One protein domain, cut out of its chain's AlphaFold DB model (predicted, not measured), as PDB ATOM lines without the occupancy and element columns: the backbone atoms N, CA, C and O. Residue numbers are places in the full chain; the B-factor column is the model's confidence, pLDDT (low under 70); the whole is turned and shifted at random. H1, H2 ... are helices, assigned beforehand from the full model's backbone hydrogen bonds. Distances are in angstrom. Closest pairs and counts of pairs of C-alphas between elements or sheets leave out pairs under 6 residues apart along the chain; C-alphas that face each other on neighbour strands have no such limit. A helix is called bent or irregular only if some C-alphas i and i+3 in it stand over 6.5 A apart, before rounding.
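AT A GLANCE: This is residues 4 to 112 of the 119 residues of an uncharacterized protein of Labilibacter sediminis (UniProt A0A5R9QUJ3). Helix H2 runs through the middle of an all-helix domain and crosses a curved layer of three helices, H4, H5 and H6, that fold back on each other; H1 crosses H2 on the side away from that layer. Short H3 packs on H2 and H6, and H7 lies near the beginnings of H1 and H2. The printed part has 109 residues with seven named helices, H1 to H7 in order, and no named strand. It is compact, with a radius of gyration of the C-alphas of 13.1 A, yet elongated, spanning 41 by 26 by 23 A.

IN THESE COORDINATES: H1, residues 4 to 17, begins at C-alpha 4 (8.508, 20.363, -22.923) and is 20.0 A long. H2, residues 25 to 41, measures 24.6 A. H3 is residues 44 to 50; H4, residues 53 to 65, measures 18.4 A. H5 is residues 69 to 80, 16.7 A, and H6 residues 83 to 98, 23.2 A. H7, residues 105 to 112, ends at C-alpha 112 (2.669, 15.499, -15.063).

HOW THE PARTS SIT: H2 is the hub. With residues 26 to 33 alone it touches H1, about perpendicular at 80 degrees; the closest C-alphas, of Val 11 and Phe 30, are 5.6 A apart. It touches H4 at 79 degrees, closest at C-alphas Ile 28 and Gly 62, 5.4 A. H4 and H5 form a hairpin at 19 degrees, closest at C-alphas Val 60 and Ser 72, 4.5 A. H6 is irregular, with C-alphas 84 and 87 7.1 A apart. Every O i to N i+4 pair is within hydrogen-bond range in H1, H2, H3, H4, H5 and H7, and 9 of 12 in H6.

THE WHOLE: The C-alphas of Leu 5 and Glu 84 are the two farthest apart, 42.0 A. The printed part has no cut, no link is long, and no printed residue is under 70 in pLDDT.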
ATOM      1  N   ASP A   4       8.667  19.072 -22.253       93.12
ATOM      2  CA  ASP A   4       8.508  20.363 -22.923       93.12
ATOM      3  C   ASP A   4       7.737  20.165 -24.224       93.12
ATOM      4  O   ASP A   4       6.726  20.821 -24.478       93.12
ATOM      5  N   LEU A   5       8.154  19.163 -25.003       94.81
ATOM      6  CA  LEU A   5       7.445  18.761 -26.210       94.81
ATOM      7  C   LEU A   5       6.017  18.284 -25.908       94.81
ATOM      8  O   LEU A   5       5.100  18.582 -26.666       94.81
ATOM      9  N   LEU A   6       5.818  17.540 -24.815       95.00
ATOM     10  CA  LEU A   6       4.485  17.078 -24.428       95.00
ATOM     11  C   LEU A   6       3.559  18.246 -24.075       95.00
ATOM     12  O   LEU A   6       2.436  18.279 -24.564       95.00
ATOM     13  N   ILE A   7       4.024  19.197 -23.262       94.81
ATOM     14  CA  ILE A   7       3.233  20.371 -22.879       94.81
ATOM     15  C   ILE A   7       2.877  21.195 -24.118       94.81
ATOM     16  O   ILE A   7       1.705  21.513 -24.297       94.81
ATOM     17  N   ASN A   8       3.833  21.443 -25.018       95.38
ATOM     18  CA  ASN A   8       3.558  22.157 -26.269       95.38
ATOM     19  C   ASN A   8       2.505  21.433 -27.122       95.38
ATOM     20  O   ASN A   8       1.537  22.046 -27.548       95.38
ATOM     21  N   ASN A   9       2.618  20.110 -27.288       96.31
ATOM     22  CA  ASN A   9       1.625  19.335 -28.040       96.31
ATOM     23  C   ASN A   9       0.224  19.386 -27.405       96.31
ATOM     24  O   ASN A   9      -0.777  19.305 -28.116       96.31
ATOM     25  N   ILE A  10       0.138  19.462 -26.072       96.69
ATOM     26  CA  ILE A  10      -1.136  19.597 -25.358       96.69
ATOM     27  C   ILE A  10      -1.752  20.969 -25.635       96.69
ATOM     28  O   ILE A  10      -2.944  21.031 -25.929       96.69
ATOM     29  N   VAL A  11      -0.952  22.037 -25.575       96.06
ATOM     30  CA  VAL A  11      -1.405  23.401 -25.885       96.06
ATOM     31  C   VAL A  11      -1.877  23.487 -27.337       96.06
ATOM     32  O   VAL A  11      -3.036  23.821 -27.559       96.06
ATOM     33  N   ASP A  12      -1.072  23.031 -28.301       96.56
ATOM     34  CA  ASP A  12      -1.436  23.006 -29.729       96.56
ATOM     35  C   ASP A  12      -2.745  22.228 -29.980       96.56
ATOM     36  O   ASP A  12      -3.600  22.613 -30.786       96.56
ATOM     37  N   LYS A  13      -2.927  21.100 -29.280       96.56
ATOM     38  CA  LYS A  13      -4.156  20.301 -29.354       96.56
ATOM     39  C   LYS A  13      -5.356  21.071 -28.800       96.56
ATOM     40  O   LYS A  13      -6.426  21.011 -29.407       96.56
ATOM     41  N   GLY A  14      -5.195  21.750 -27.666       95.00
ATOM     42  CA  GLY A  14      -6.243  22.555 -27.046       95.00
ATOM     43  C   GLY A  14      -6.638  23.760 -27.894       95.00
ATOM     44  O   GLY A  14      -7.829  23.984 -28.092       95.00
ATOM     45  N   GLU A  15      -5.677  24.448 -28.509       93.56
ATOM     46  CA  GLU A  15      -5.948  25.530 -29.464       93.56
ATOM     47  C   GLU A  15      -6.741  25.034 -30.685       93.56
ATOM     48  O   GLU A  15      -7.641  25.713 -31.180       93.56
ATOM     49  N   SER A  16      -6.446  23.821 -31.171       95.94
ATOM     50  CA  SER A  16      -7.124  23.263 -32.346       95.94
ATOM     51  C   SER A  16      -8.503  22.666 -32.054       95.94
ATOM     52  O   SER A  16      -9.357  22.682 -32.943       95.94
ATOM     53  N   LEU A  17      -8.699  22.035 -30.894       94.06
ATOM     54  CA  LEU A  17      -9.900  21.242 -30.591       94.06
ATOM     55  C   LEU A  17     -10.787  21.865 -29.508       94.06
ATOM     56  O   LEU A  17     -11.923  21.424 -29.331       94.06
ATOM     57  N   GLY A  18     -10.279  22.863 -28.788       94.44
ATOM     58  CA  GLY A  18     -10.871  23.365 -27.557       94.44
ATOM     59  C   GLY A  18     -10.760  22.370 -26.399       94.44
ATOM     60  O   GLY A  18     -10.416  21.196 -26.566       94.44
ATOM     61  N   ILE A  19     -11.122  22.843 -25.204       94.94
ATOM     62  CA  ILE A  19     -11.081  22.060 -23.961       94.94
ATOM     63  C   ILE A  19     -11.914  20.765 -24.046       94.94
ATOM     64  O   ILE A  19     -11.513  19.731 -23.509       94.94
ATOM     65  N   ASP A  20     -13.023  20.776 -24.792       93.44
ATOM     66  CA  ASP A  20     -13.911  19.619 -24.995       93.44
ATOM     67  C   ASP A  20     -13.250  18.467 -25.774       93.44
ATOM     68  O   ASP A  20     -13.671  17.315 -25.662       93.44
ATOM     69  N   GLY A  21     -12.196  18.749 -26.548       93.75
ATOM     70  CA  GLY A  21     -11.408  17.744 -27.269       93.75
ATOM     71  C   GLY A  21     -10.286  17.105 -26.444       93.75
ATOM     72  O   GLY A  21      -9.514  16.295 -26.969       93.75
ATOM     73  N   MET A  22     -10.160  17.478 -25.171       95.62
ATOM     74  CA  MET A  22      -9.056  17.099 -24.291       95.62
ATOM     75  C   MET A  22      -9.546  16.226 -23.140       95.62
ATOM     76  O   MET A  22     -10.705  16.309 -22.734       95.62
ATOM     77  N   VAL A  23      -8.663  15.392 -22.581       93.75
ATOM     78  CA  VAL A  23      -9.017  14.487 -21.474       93.75
ATOM     79  C   VAL A  23      -7.932  14.412 -20.402       93.75
ATOM     80  O   VAL A  23      -6.742  14.544 -20.678       93.75
ATOM     81  N   GLY A  24      -8.339  14.151 -19.158       94.06
ATOM     82  CA  GLY A  24      -7.414  13.888 -18.051       94.06
ATOM     83  C   GLY A  24      -6.448  15.047 -17.785       94.06
ATOM     84  O   GLY A  24      -6.866  16.197 -17.681       94.06
ATOM     85  N   TYR A  25      -5.150  14.743 -17.674       94.75
ATOM     86  CA  TYR A  25      -4.119  15.750 -17.395       94.75
ATOM     87  C   TYR A  25      -3.994  16.810 -18.498       94.75
ATOM     88  O   TYR A  25      -3.579  17.928 -18.205       94.75
ATOM     89  N   GLU A  26      -4.368  16.490 -19.746       96.56
ATOM     90  CA  GLU A  26      -4.282  17.428 -20.871       96.56
ATOM     91  C   GLU A  26      -5.156  18.661 -20.611       96.56
ATOM     92  O   GLU A  26      -4.706  19.786 -20.810       96.56
ATOM     93  N   ARG A  27      -6.377  18.447 -20.098       97.56
ATOM     94  CA  ARG A  27      -7.329  19.518 -19.767       97.56
ATOM     95  C   ARG A  27      -6.746  20.499 -18.758       97.56
ATOM     96  O   ARG A  27      -6.809  21.703 -18.965       97.56
ATOM     97  N   ILE A  28      -6.136  19.979 -17.696       97.12
ATOM     98  CA  ILE A  28      -5.535  20.794 -16.632       97.12
ATOM     99  C   ILE A  28      -4.377  21.636 -17.175       97.12
ATOM    100  O   ILE A  28      -4.328  22.834 -16.912       97.12
ATOM    101  N   ILE A  29      -3.460  21.025 -17.934       97.00
ATOM    102  CA  ILE A  29      -2.326  21.744 -18.535       97.00
ATOM    103  C   ILE A  29      -2.828  22.869 -19.437       97.00
ATOM    104  O   ILE A  29      -2.337  23.992 -19.343       97.00
ATOM    105  N   PHE A  30      -3.827  22.582 -20.272       97.81
ATOM    106  CA  PHE A  30      -4.395  23.577 -21.169       97.81
ATOM    107  C   PHE A  30      -5.083  24.712 -20.418       97.81
ATOM    108  O   PHE A  30      -4.797  25.862 -20.702       97.81
ATOM    109  N   LEU A  31      -5.913  24.420 -19.413       98.00
ATOM    110  CA  LEU A  31      -6.585  25.457 -18.622       98.00
ATOM    111  C   LEU A  31      -5.598  26.381 -17.900       98.00
ATOM    112  O   LEU A  31      -5.847  27.579 -17.816       98.00
ATOM    113  N   ILE A  32      -4.487  25.844 -17.386       97.69
ATOM    114  CA  ILE A  32      -3.429  26.656 -16.765       97.69
ATOM    115  C   ILE A  32      -2.751  27.532 -17.821       97.69
ATOM    116  O   ILE A  32      -2.581  28.726 -17.595       97.69
ATOM    117  N   SER A  33      -2.400  26.956 -18.977       96.88
ATOM    118  CA  SER A  33      -1.796  27.700 -20.087       96.88
ATOM    119  C   SER A  33      -2.707  28.824 -20.581       96.88
ATOM    120  O   SER A  33      -2.256  29.949 -20.748       96.88
ATOM    121  N   GLU A  34      -3.992  28.537 -20.775       97.12
ATOM    122  CA  GLU A  34      -4.984  29.518 -21.208       97.12
ATOM    123  C   GLU A  34      -5.125  30.634 -20.179       97.12
ATOM    124  O   GLU A  34      -5.068  31.803 -20.542       97.12
ATOM    125  N   ALA A  35      -5.237  30.306 -18.889       97.44
ATOM    126  CA  ALA A  35      -5.314  31.322 -17.845       97.44
ATOM    127  C   ALA A  35      -4.101  32.273 -17.873       97.44
ATOM    128  O   ALA A  35      -4.286  33.481 -17.742       97.44
ATOM    129  N   GLU A  36      -2.886  31.757 -18.099       97.19
ATOM    130  CA  GLU A  36      -1.689  32.592 -18.290       97.19
ATOM    131  C   GLU A  36      -1.803  33.491 -19.530       97.19
ATOM    132  O   GLU A  36      -1.591  34.698 -19.428       97.19
ATOM    133  N   VAL A  37      -2.199  32.933 -20.680       96.56
ATOM    134  CA  VAL A  37      -2.346  33.683 -21.940       96.56
ATOM    135  C   VAL A  37      -3.380  34.803 -21.812       96.56
ATOM    136  O   VAL A  37      -3.110  35.938 -22.204       96.56
ATOM    137  N   TYR A  38      -4.546  34.514 -21.231       97.38
ATOM    138  CA  TYR A  38      -5.569  35.528 -20.999       97.38
ATOM    139  C   TYR A  38      -5.069  36.611 -20.045       97.38
ATOM    140  O   TYR A  38      -5.207  37.783 -20.375       97.38
ATOM    141  N   CYS A  39      -4.440  36.263 -18.918       96.81
ATOM    142  CA  CYS A  39      -3.886  37.257 -17.992       96.81
ATOM    143  C   CYS A  39      -2.829  38.164 -18.633       96.81
ATOM    144  O   CYS A  39      -2.795  39.358 -18.328       96.81
ATOM    145  N   ASP A  40      -2.005  37.625 -19.532       95.56
ATOM    146  CA  ASP A  40      -0.978  38.388 -20.244       95.56
ATOM    147  C   ASP A  40      -1.566  39.325 -21.317       95.56
ATOM    148  O   ASP A  40      -0.977  40.370 -21.616       95.56
ATOM    149  N   MET A  41      -2.704  38.964 -21.923       94.69
ATOM    150  CA  MET A  41      -3.256  39.669 -23.089       94.69
ATOM    151  C   MET A  41      -4.479  40.539 -22.789       94.69
ATOM    152  O   MET A  41      -4.557  41.669 -23.273       94.69
ATOM    153  N   GLU A  42      -5.446  40.010 -22.044       92.81
ATOM    154  CA  GLU A  42      -6.791  40.585 -21.912       92.81
ATOM    155  C   GLU A  42      -7.235  40.780 -20.459       92.81
ATOM    156  O   GLU A  42      -7.984  41.710 -20.180       92.81
ATOM    157  N   GLY A  43      -6.735  39.952 -19.544       94.75
ATOM    158  CA  GLY A  43      -7.177  39.872 -18.161       94.75
ATOM    159  C   GLY A  43      -7.871  38.550 -17.833       94.75
ATOM    160  O   GLY A  43      -8.360  37.814 -18.696       94.75
ATOM    161  N   ILE A  44      -7.906  38.229 -16.540       96.06
ATOM    162  CA  ILE A  44      -8.543  37.011 -16.025       96.06
ATOM    163  C   ILE A  44     -10.072  37.004 -16.199       96.06
ATOM    164  O   ILE A  44     -10.687  35.941 -16.227       96.06
ATOM    165  N   ASP A  45     -10.693  38.175 -16.326       94.69
ATOM    166  CA  ASP A  45     -12.116  38.341 -16.619       94.69
ATOM    167  C   ASP A  45     -12.482  37.745 -17.984       94.69
ATOM    168  O   ASP A  45     -13.418  36.945 -18.050       94.69
ATOM    169  N   SER A  46     -11.685  38.007 -19.030       95.56
ATOM    170  CA  SER A  46     -11.861  37.369 -20.345       95.56
ATOM    171  C   SER A  46     -11.801  35.840 -20.260       95.56
ATOM    172  O   SER A  46     -12.610  35.154 -20.884       95.56
ATOM    173  N   PHE A  47     -10.889  35.273 -19.464       96.44
ATOM    174  CA  PHE A  47     -10.838  33.822 -19.262       96.44
ATOM    175  C   PHE A  47     -12.134  33.303 -18.620       96.44
ATOM    176  O   PHE A  47     -12.733  32.338 -19.087       96.44
ATOM    177  N   ILE A  48     -12.618  33.954 -17.565       94.50
ATOM    178  CA  ILE A  48     -13.818  33.506 -16.841       94.50
ATOM    179  C   ILE A  48     -15.080  33.609 -17.701       94.50
ATOM    180  O   ILE A  48     -15.969  32.767 -17.578       94.50
ATOM    181  N   ASP A  49     -15.153  34.592 -18.594       94.75
ATOM    182  CA  ASP A  49     -16.270  34.731 -19.528       94.75
ATOM    183  C   ASP A  49     -16.291  33.620 -20.596       94.75
ATOM    184  O   ASP A  49     -17.362  33.259 -21.093       94.75
ATOM    185  N   ASN A  50     -15.131  33.036 -20.919       95.12
ATOM    186  CA  ASN A  50     -14.994  31.973 -21.920       95.12
ATOM    187  C   ASN A  50     -15.058  30.547 -21.339       95.12
ATOM    188  O   ASN A  50     -15.330  29.598 -22.079       95.12
ATOM    189  N   TYR A  51     -14.862  30.370 -20.028       95.56
ATOM    190  CA  TYR A  51     -14.830  29.053 -19.383       95.56
ATOM    191  C   TYR A  51     -15.931  28.882 -18.330       95.56
ATOM    192  O   TYR A  51     -16.118  29.689 -17.427       95.56
ATOM    193  N   ASN A  52     -16.664  27.769 -18.421       94.81
ATOM    194  CA  ASN A  52     -17.744  27.454 -17.486       94.81
ATOM    195  C   ASN A  52     -17.224  27.063 -16.082       94.81
ATOM    196  O   ASN A  52     -16.047  26.770 -15.884       94.81
ATOM    197  N   ASN A  53     -18.129  26.981 -15.100       93.88
ATOM    198  CA  ASN A  53     -17.771  26.630 -13.718       93.88
ATOM    199  C   ASN A  53     -17.079  25.263 -13.568       93.88
ATOM    200  O   ASN A  53     -16.294  25.096 -12.640       93.88
ATOM    201  N   GLU A  54     -17.373  24.285 -14.428       95.31
ATOM    202  CA  GLU A  54     -16.708  22.975 -14.392       95.31
ATOM    203  C   GLU A  54     -15.226  23.122 -14.749       95.31
ATOM    204  O   GLU A  54     -14.366  22.683 -13.990       95.31
ATOM    205  N   ASN A  55     -14.928  23.863 -15.817       97.12
ATOM    206  CA  ASN A  55     -13.562  24.187 -16.217       97.12
ATOM    207  C   ASN A  55     -12.826  24.990 -15.129       97.12
ATOM    208  O   ASN A  55     -11.657  24.728 -14.849       97.12
ATOM    209  N   LEU A  56     -13.503  25.930 -14.458       97.25
ATOM    210  CA  LEU A  56     -12.906  26.673 -13.342       97.25
ATOM    211  C   LEU A  56     -12.573  25.760 -12.152       97.25
ATOM    212  O   LEU A  56     -11.525  25.916 -11.527       97.25
ATOM    213  N   LEU A  57     -13.436  24.793 -11.836       97.75
ATOM    214  CA  LEU A  57     -13.172  23.811 -10.781       97.75
ATOM    215  C   LEU A  57     -12.034  22.852 -11.162       97.75
ATOM    216  O   LEU A  57     -11.227  22.495 -10.304       97.75
ATOM    217  N   GLU A  58     -11.918  22.473 -12.433       97.75
ATOM    218  CA  GLU A  58     -10.762  21.717 -12.922       97.75
ATOM    219  C   GLU A  58      -9.462  22.512 -12.788       97.75
ATOM    220  O   GLU A  58      -8.460  21.970 -12.320       97.75
ATOM    221  N   LEU A  59      -9.483  23.806 -13.118       97.75
ATOM    222  CA  LEU A  59      -8.340  24.698 -12.934       97.75
ATOM    223  C   LEU A  59      -7.955  24.830 -11.450       97.75
ATOM    224  O   LEU A  59      -6.774  24.768 -11.107       97.75
ATOM    225  N   VAL A  60      -8.939  24.935 -10.550       98.38
ATOM    226  CA  VAL A  60      -8.722  24.918  -9.092       98.38
ATOM    227  C   VAL A  60      -7.972  23.660  -8.658       98.38
ATOM    228  O   VAL A  60      -7.036  23.762  -7.859       98.38
ATOM    229  N   GLU A  61      -8.383  22.484  -9.136       97.69
ATOM    230  CA  GLU A  61      -7.709  21.217  -8.835       97.69
ATOM    231  C   GLU A  61      -6.322  21.147  -9.479       97.69
ATOM    232  O   GLU A  61      -5.374  20.683  -8.842       97.69
ATOM    233  N   GLY A  62      -6.172  21.675 -10.694       97.56
ATOM    234  CA  GLY A  62      -4.890  21.842 -11.368       97.56
ATOM    235  C   GLY A  62      -3.890  22.626 -10.526       97.56
ATOM    236  O   GLY A  62      -2.808  22.126 -10.226       97.56
ATOM    237  N   TYR A  63      -4.287  23.804 -10.041       98.44
ATOM    238  CA  TYR A  63      -3.449  24.618  -9.165       98.44
ATOM    239  C   TYR A  63      -3.087  23.906  -7.857       98.44
ATOM    240  O   TYR A  63      -1.941  23.999  -7.418       98.44
ATOM    241  N   LYS A  64      -4.004  23.139  -7.247       97.81
ATOM    242  CA  LYS A  64      -3.661  22.318  -6.065       97.81
ATOM    243  C   LYS A  64      -2.592  21.285  -6.388       97.81
ATOM    244  O   LYS A  64      -1.643  21.138  -5.620       97.81
ATOM    245  N   LYS A  65      -2.755  20.578  -7.507       96.81
ATOM    246  CA  LYS A  65      -1.862  19.501  -7.948       96.81
ATOM    247  C   LYS A  65      -0.432  19.983  -8.185       96.81
ATOM    248  O   LYS A  65       0.499  19.250  -7.872       96.81
ATOM    249  N   ILE A  66      -0.261  21.217  -8.661       97.12
ATOM    250  CA  ILE A  66       1.061  21.813  -8.910       97.12
ATOM    251  C   ILE A  66       1.583  22.690  -7.759       97.12
ATOM    252  O   ILE A  66       2.601  23.356  -7.912       97.12
ATOM    253  N   GLY A  67       0.901  22.711  -6.608       96.50
ATOM    254  CA  GLY A  67       1.350  23.429  -5.407       96.50
ATOM    255  C   GLY A  67       0.927  24.902  -5.301       96.50
ATOM    256  O   GLY A  67       1.163  25.527  -4.266       96.50
ATOM    257  N   ALA A  68       0.215  25.442  -6.292       97.81
ATOM    258  CA  ALA A  68      -0.310  26.809  -6.311       97.81
ATOM    259  C   ALA A  68      -1.584  26.970  -5.453       97.81
ATOM    260  O   ALA A  68      -2.661  27.347  -5.920       97.81
ATOM    261  N   LEU A  69      -1.477  26.671  -4.157       97.94
ATOM    262  CA  LEU A  69      -2.624  26.610  -3.243       97.94
ATOM    263  C   LEU A  69      -3.373  27.942  -3.104       97.94
ATOM    264  O   LEU A  69      -4.589  27.937  -2.922       97.94
ATOM    265  N   GLU A  70      -2.674  29.073  -3.182       97.75
ATOM    266  CA  GLU A  70      -3.310  30.390  -3.077       97.75
ATOM    267  C   GLU A  70      -4.128  30.727  -4.330       97.75
ATOM    268  O   GLU A  70      -5.234  31.243  -4.192       97.75
ATOM    269  N   LEU A  71      -3.659  30.358  -5.530       97.94
ATOM    270  CA  LEU A  71      -4.452  30.489  -6.760       97.94
ATOM    271  C   LEU A  71      -5.718  29.637  -6.677       97.94
ATOM    272  O   LEU A  71      -6.820  30.128  -6.908       97.94
ATOM    273  N   SER A  72      -5.578  28.387  -6.233       98.12
ATOM    274  CA  SER A  72      -6.718  27.497  -6.005       98.12
ATOM    275  C   SER A  72      -7.767  28.108  -5.061       98.12
ATOM    276  O   SER A  72      -8.959  28.122  -5.373       98.12
ATOM    277  N   LYS A  73      -7.337  28.670  -3.923       97.69
ATOM    278  CA  LYS A  73      -8.235  29.367  -2.986       97.69
ATOM    279  C   LYS A  73      -8.865  30.608  -3.610       97.69
ATOM    280  O   LYS A  73     -10.056  30.826  -3.411       97.69
ATOM    281  N   GLY A  74      -8.095  31.401  -4.355       96.75
ATOM    282  CA  GLY A  74      -8.583  32.600  -5.030       96.75
ATOM    283  C   GLY A  74      -9.717  32.286  -6.004       96.75
ATOM    284  O   GLY A  74     -10.773  32.909  -5.931       96.75
ATOM    285  N   PHE A  75      -9.565  31.247  -6.829       96.88
ATOM    286  CA  PHE A  75     -10.631  30.800  -7.730       96.88
ATOM    287  C   PHE A  75     -11.850  30.243  -6.984       96.88
ATOM    288  O   PHE A  75     -12.982  30.514  -7.373       96.88
ATOM    289  N   ILE A  76     -11.662  29.515  -5.878       97.00
ATOM    290  CA  ILE A  76     -12.792  29.078  -5.038       97.00
ATOM    291  C   ILE A  76     -13.538  30.274  -4.437       97.00
ATOM    292  O   ILE A  76     -14.770  30.279  -4.411       97.00
ATOM    293  N   ASN A  77     -12.818  31.294  -3.972       95.12
ATOM    294  CA  ASN A  77     -13.429  32.521  -3.471       95.12
ATOM    295  C   ASN A  77     -14.203  33.228  -4.586       95.12
ATOM    296  O   ASN A  77     -15.356  33.593  -4.378       95.12
ATOM    297  N   LEU A  78     -13.620  33.338  -5.781       94.88
ATOM    298  CA  LEU A  78     -14.272  33.910  -6.954       94.88
ATOM    299  C   LEU A  78     -15.585  33.186  -7.293       94.88
ATOM    300  O   LEU A  78     -16.615  33.840  -7.464       94.88
ATOM    301  N   ILE A  79     -15.569  31.852  -7.351       93.81
ATOM    302  CA  ILE A  79     -16.750  31.027  -7.660       93.81
ATOM    303  C   ILE A  79     -17.874  31.263  -6.639       93.81
ATOM    304  O   ILE A  79     -19.047  31.309  -7.013       93.81
ATOM    305  N   ASN A  80     -17.525  31.438  -5.362       92.38
ATOM    306  CA  ASN A  80     -18.486  31.619  -4.270       92.38
ATOM    307  C   ASN A  80     -18.891  33.083  -4.019       92.38
ATOM    308  O   ASN A  80     -19.827  33.332  -3.257       92.38
ATOM    309  N   SER A  81     -18.187  34.044  -4.618       90.62
ATOM    310  CA  SER A  81     -18.381  35.475  -4.373       90.62
ATOM    311  C   SER A  81     -19.644  36.038  -5.026       90.62
ATOM    312  O   SER A  81     -20.103  35.590  -6.087       90.62
ATOM    313  N   GLN A  82     -20.202  37.075  -4.400       82.69
ATOM    314  CA  GLN A  82     -21.262  37.881  -5.005       82.69
ATOM    315  C   GLN A  82     -20.672  38.897  -5.987       82.69
ATOM    316  O   GLN A  82     -19.496  39.237  -5.916       82.69
ATOM    317  N   LYS A  83     -21.501  39.415  -6.904       75.75
ATOM    318  CA  LYS A  83     -21.049  40.283  -8.006       75.75
ATOM    319  C   LYS A  83     -20.221  41.493  -7.544       75.75
ATOM    320  O   LYS A  83     -19.281  41.854  -8.233       75.75
ATOM    321  N   GLU A  84     -20.548  42.082  -6.397       73.19
ATOM    322  CA  GLU A  84     -19.871  43.275  -5.859       73.19
ATOM    323  C   GLU A  84     -18.460  42.993  -5.309       73.19
ATOM    324  O   GLU A  84     -17.660  43.912  -5.181       73.19
ATOM    325  N   GLU A  85     -18.136  41.733  -5.002       80.19
ATOM    326  CA  GLU A  85     -16.834  41.318  -4.457       80.19
ATOM    327  C   GLU A  85     -15.880  40.795  -5.544       80.19
ATOM    328  O   GLU A  85     -14.693  40.602  -5.284       80.19
ATOM    329  N   LYS A  86     -16.388  40.560  -6.763       87.38
ATOM    330  CA  LYS A  86     -15.634  39.904  -7.839       87.38
ATOM    331  C   LYS A  86     -14.473  40.741  -8.340       87.38
ATOM    332  O   LYS A  86     -13.392  40.191  -8.485       87.38
ATOM    333  N   ASP A  87     -14.664  42.039  -8.546       89.19
ATOM    334  CA  ASP A  87     -13.660  42.890  -9.198       89.19
ATOM    335  C   ASP A  87     -12.302  42.846  -8.475       89.19
ATOM    336  O   ASP A  87     -11.268  42.630  -9.104       89.19
ATOM    337  N   ALA A  88     -12.302  42.936  -7.141       90.88
ATOM    338  CA  ALA A  88     -11.076  42.854  -6.344       90.88
ATOM    339  C   ALA A  88     -10.435  41.453  -6.375       90.88
ATOM    340  O   ALA A  88      -9.211  41.324  -6.366       90.88
ATOM    341  N   ILE A  89     -11.251  40.393  -6.412       94.50
ATOM    342  CA  ILE A  89     -10.758  39.012  -6.510       94.50
ATOM    343  C   ILE A  89     -10.147  38.764  -7.895       94.50
ATOM    344  O   ILE A  89      -9.124  38.090  -7.992       94.50
ATOM    345  N   LEU A  90     -10.751  39.311  -8.951       95.06
ATOM    346  CA  LEU A  90     -10.255  39.224 -10.323       95.06
ATOM    347  C   LEU A  90      -8.901  39.921 -10.458       95.06
ATOM    348  O   LEU A  90      -7.953  39.301 -10.925       95.06
ATOM    349  N   GLU A  91      -8.775  41.161  -9.980       94.69
ATOM    350  CA  GLU A  91      -7.499  41.889 -10.004       94.69
ATOM    351  C   GLU A  91      -6.394  41.097  -9.285       94.69
ATOM    352  O   GLU A  91      -5.327  40.849  -9.848       94.69
ATOM    353  N   GLN A  92      -6.692  40.587  -8.085       96.19
ATOM    354  CA  GLN A  92      -5.746  39.768  -7.330       96.19
ATOM    355  C   GLN A  92      -5.358  38.483  -8.081       96.19
ATOM    356  O   GLN A  92      -4.181  38.130  -8.127       96.19
ATOM    357  N   LEU A  93      -6.324  37.761  -8.654       97.69
ATOM    358  CA  LEU A  93      -6.048  36.543  -9.418       97.69
ATOM    359  C   LEU A  93      -5.177  36.827 -10.642       97.69
ATOM    360  O   LEU A  93      -4.260  36.055 -10.914       97.69
ATOM    361  N   ASN A  94      -5.423  37.939 -11.335       97.75
ATOM    362  CA  ASN A  94      -4.648  38.337 -12.502       97.75
ATOM    363  C   ASN A  94      -3.161  38.521 -12.160       97.75
ATOM    364  O   ASN A  94      -2.289  37.957 -12.824       97.75
ATOM    365  N   ASP A  95      -2.868  39.233 -11.070       97.44
ATOM    366  CA  ASP A  95      -1.498  39.441 -10.585       97.44
ATOM    367  C   ASP A  95      -0.821  38.127 -10.169       97.44
ATOM    368  O   ASP A  95       0.365  37.887 -10.441       97.44
ATOM    369  N   MET A  96      -1.573  37.244  -9.509       98.00
ATOM    370  CA  MET A  96      -1.066  35.952  -9.053       98.00
ATOM    371  C   MET A  96      -0.724  35.024 -10.223       98.00
ATOM    372  O   MET A  96       0.291  34.334 -10.160       98.00
ATOM    373  N   ILE A  97      -1.531  35.005 -11.285       97.38
ATOM    374  CA  ILE A  97      -1.272  34.190 -12.481       97.38
ATOM    375  C   ILE A  97      -0.087  34.758 -13.263       97.38
ATOM    376  O   ILE A  97       0.852  34.023 -13.559       97.38
ATOM    377  N   THR A  98      -0.064  36.073 -13.496       96.38
ATOM    378  CA  THR A  98       1.025  36.755 -14.225       96.38
ATOM    379  C   THR A  98       2.389  36.524 -13.560       96.38
ATOM    380  O   THR A  98       3.416  36.356 -14.217       96.38
ATOM    381  N   SER A  99       2.420  36.473 -12.224       96.25
ATOM    382  CA  SER A  99       3.636  36.185 -11.451       96.25
ATOM    383  C   SER A  99       3.893  34.692 -11.207       96.25
ATOM    384  O   SER A  99       4.880  34.349 -10.549       96.25
ATOM    385  N   ARG A 100       3.026  33.806 -11.720       96.44
ATOM    386  CA  ARG A 100       3.003  32.357 -11.457       96.44
ATOM    387  C   ARG A 100       3.124  32.032  -9.967       96.44
ATOM    388  O   ARG A 100       3.942  31.220  -9.531       96.44
ATOM    389  N   GLN A 101       2.341  32.711  -9.138       97.31
ATOM    390  CA  GLN A 101       2.481  32.627  -7.693       97.31
ATOM    391  C   GLN A 101       2.253  31.197  -7.181       97.31
ATOM    392  O   GLN A 101       1.146  30.659  -7.204       97.31
ATOM    393  N   GLY A 102       3.309  30.615  -6.612       95.69
ATOM    394  CA  GLY A 102       3.251  29.313  -5.949       95.69
ATOM    395  C   GLY A 102       3.450  28.112  -6.872       95.69
ATOM    396  O   GLY A 102       3.316  26.989  -6.400       95.69
ATOM    397  N   TYR A 103       3.799  28.324  -8.141       96.94
ATOM    398  CA  TYR A 103       4.215  27.251  -9.039       96.94
ATOM    399  C   TYR A 103       5.273  27.734 -10.026       96.94
ATOM    400  O   TYR A 103       5.534  28.922 -10.194       96.94
ATOM    401  N   ASN A 104       5.922  26.786 -10.681       95.12
ATOM    402  CA  ASN A 104       6.764  27.059 -11.827       95.12
ATOM    403  C   ASN A 104       6.647  25.899 -12.815       95.12
ATOM    404  O   ASN A 104       5.900  24.939 -12.611       95.12
ATOM    405  N   TYR A 105       7.404  25.998 -13.899       92.25
ATOM    406  CA  TYR A 105       7.373  24.988 -14.940       92.25
ATOM    407  C   TYR A 105       7.858  23.610 -14.461       92.25
ATOM    408  O   TYR A 105       7.338  22.590 -14.910       92.25
ATOM    409  N   ASP A 106       8.784  23.555 -13.502       94.81
ATOM    410  CA  ASP A 106       9.239  22.287 -12.926       94.81
ATOM    411  C   ASP A 106       8.132  21.625 -12.093       94.81
ATOM    412  O   ASP A 106       7.917  20.424 -12.229       94.81
ATOM    413  N   SER A 107       7.346  22.392 -11.328       96.25
ATOM    414  CA  SER A 107       6.190  21.862 -10.583       96.25
ATOM    415  C   SER A 107       5.145  21.226 -11.506       96.25
ATOM    416  O   SER A 107       4.580  20.179 -11.186       96.25
ATOM    417  N   ILE A 108       4.921  21.819 -12.683       95.44
ATOM    418  CA  ILE A 108       4.035  21.255 -13.710       95.44
ATOM    419  C   ILE A 108       4.591  19.918 -14.221       95.44
ATOM    420  O   ILE A 108       3.847  18.940 -14.318       95.44
ATOM    421  N   LYS A 109       5.896  19.846 -14.511       95.44
ATOM    422  CA  LYS A 109       6.556  18.616 -14.978       95.44
ATOM    423  C   LYS A 109       6.539  17.507 -13.935       95.44
ATOM    424  O   LYS A 109       6.291  16.354 -14.281       95.44
ATOM    425  N   GLU A 110       6.808  17.838 -12.677       95.19
ATOM    426  CA  GLU A 110       6.788  16.888 -11.564       95.19
ATOM    427  C   GLU A 110       5.403  16.257 -11.414       95.19
ATOM    428  O   GLU A 110       5.277  15.029 -11.378       95.19
ATOM    429  N   TRP A 111       4.357  17.086 -11.418       95.69
ATOM    430  CA  TRP A 111       2.983  16.605 -11.383       95.69
ATOM    431  C   TRP A 111       2.647  15.745 -12.611       95.69
ATOM    432  O   TRP A 111       2.187  14.612 -12.461       95.69
ATOM    433  N   LEU A 112       2.945  16.223 -13.821       94.31
ATOM    434  CA  LEU A 112       2.669  15.499 -15.063       94.31
ATOM    435  C   LEU A 112       3.387  14.140 -15.113       94.31
ATOM    436  O   LEU A 112       2.815  13.138 -15.546       94.31
TER     437      LEU A 112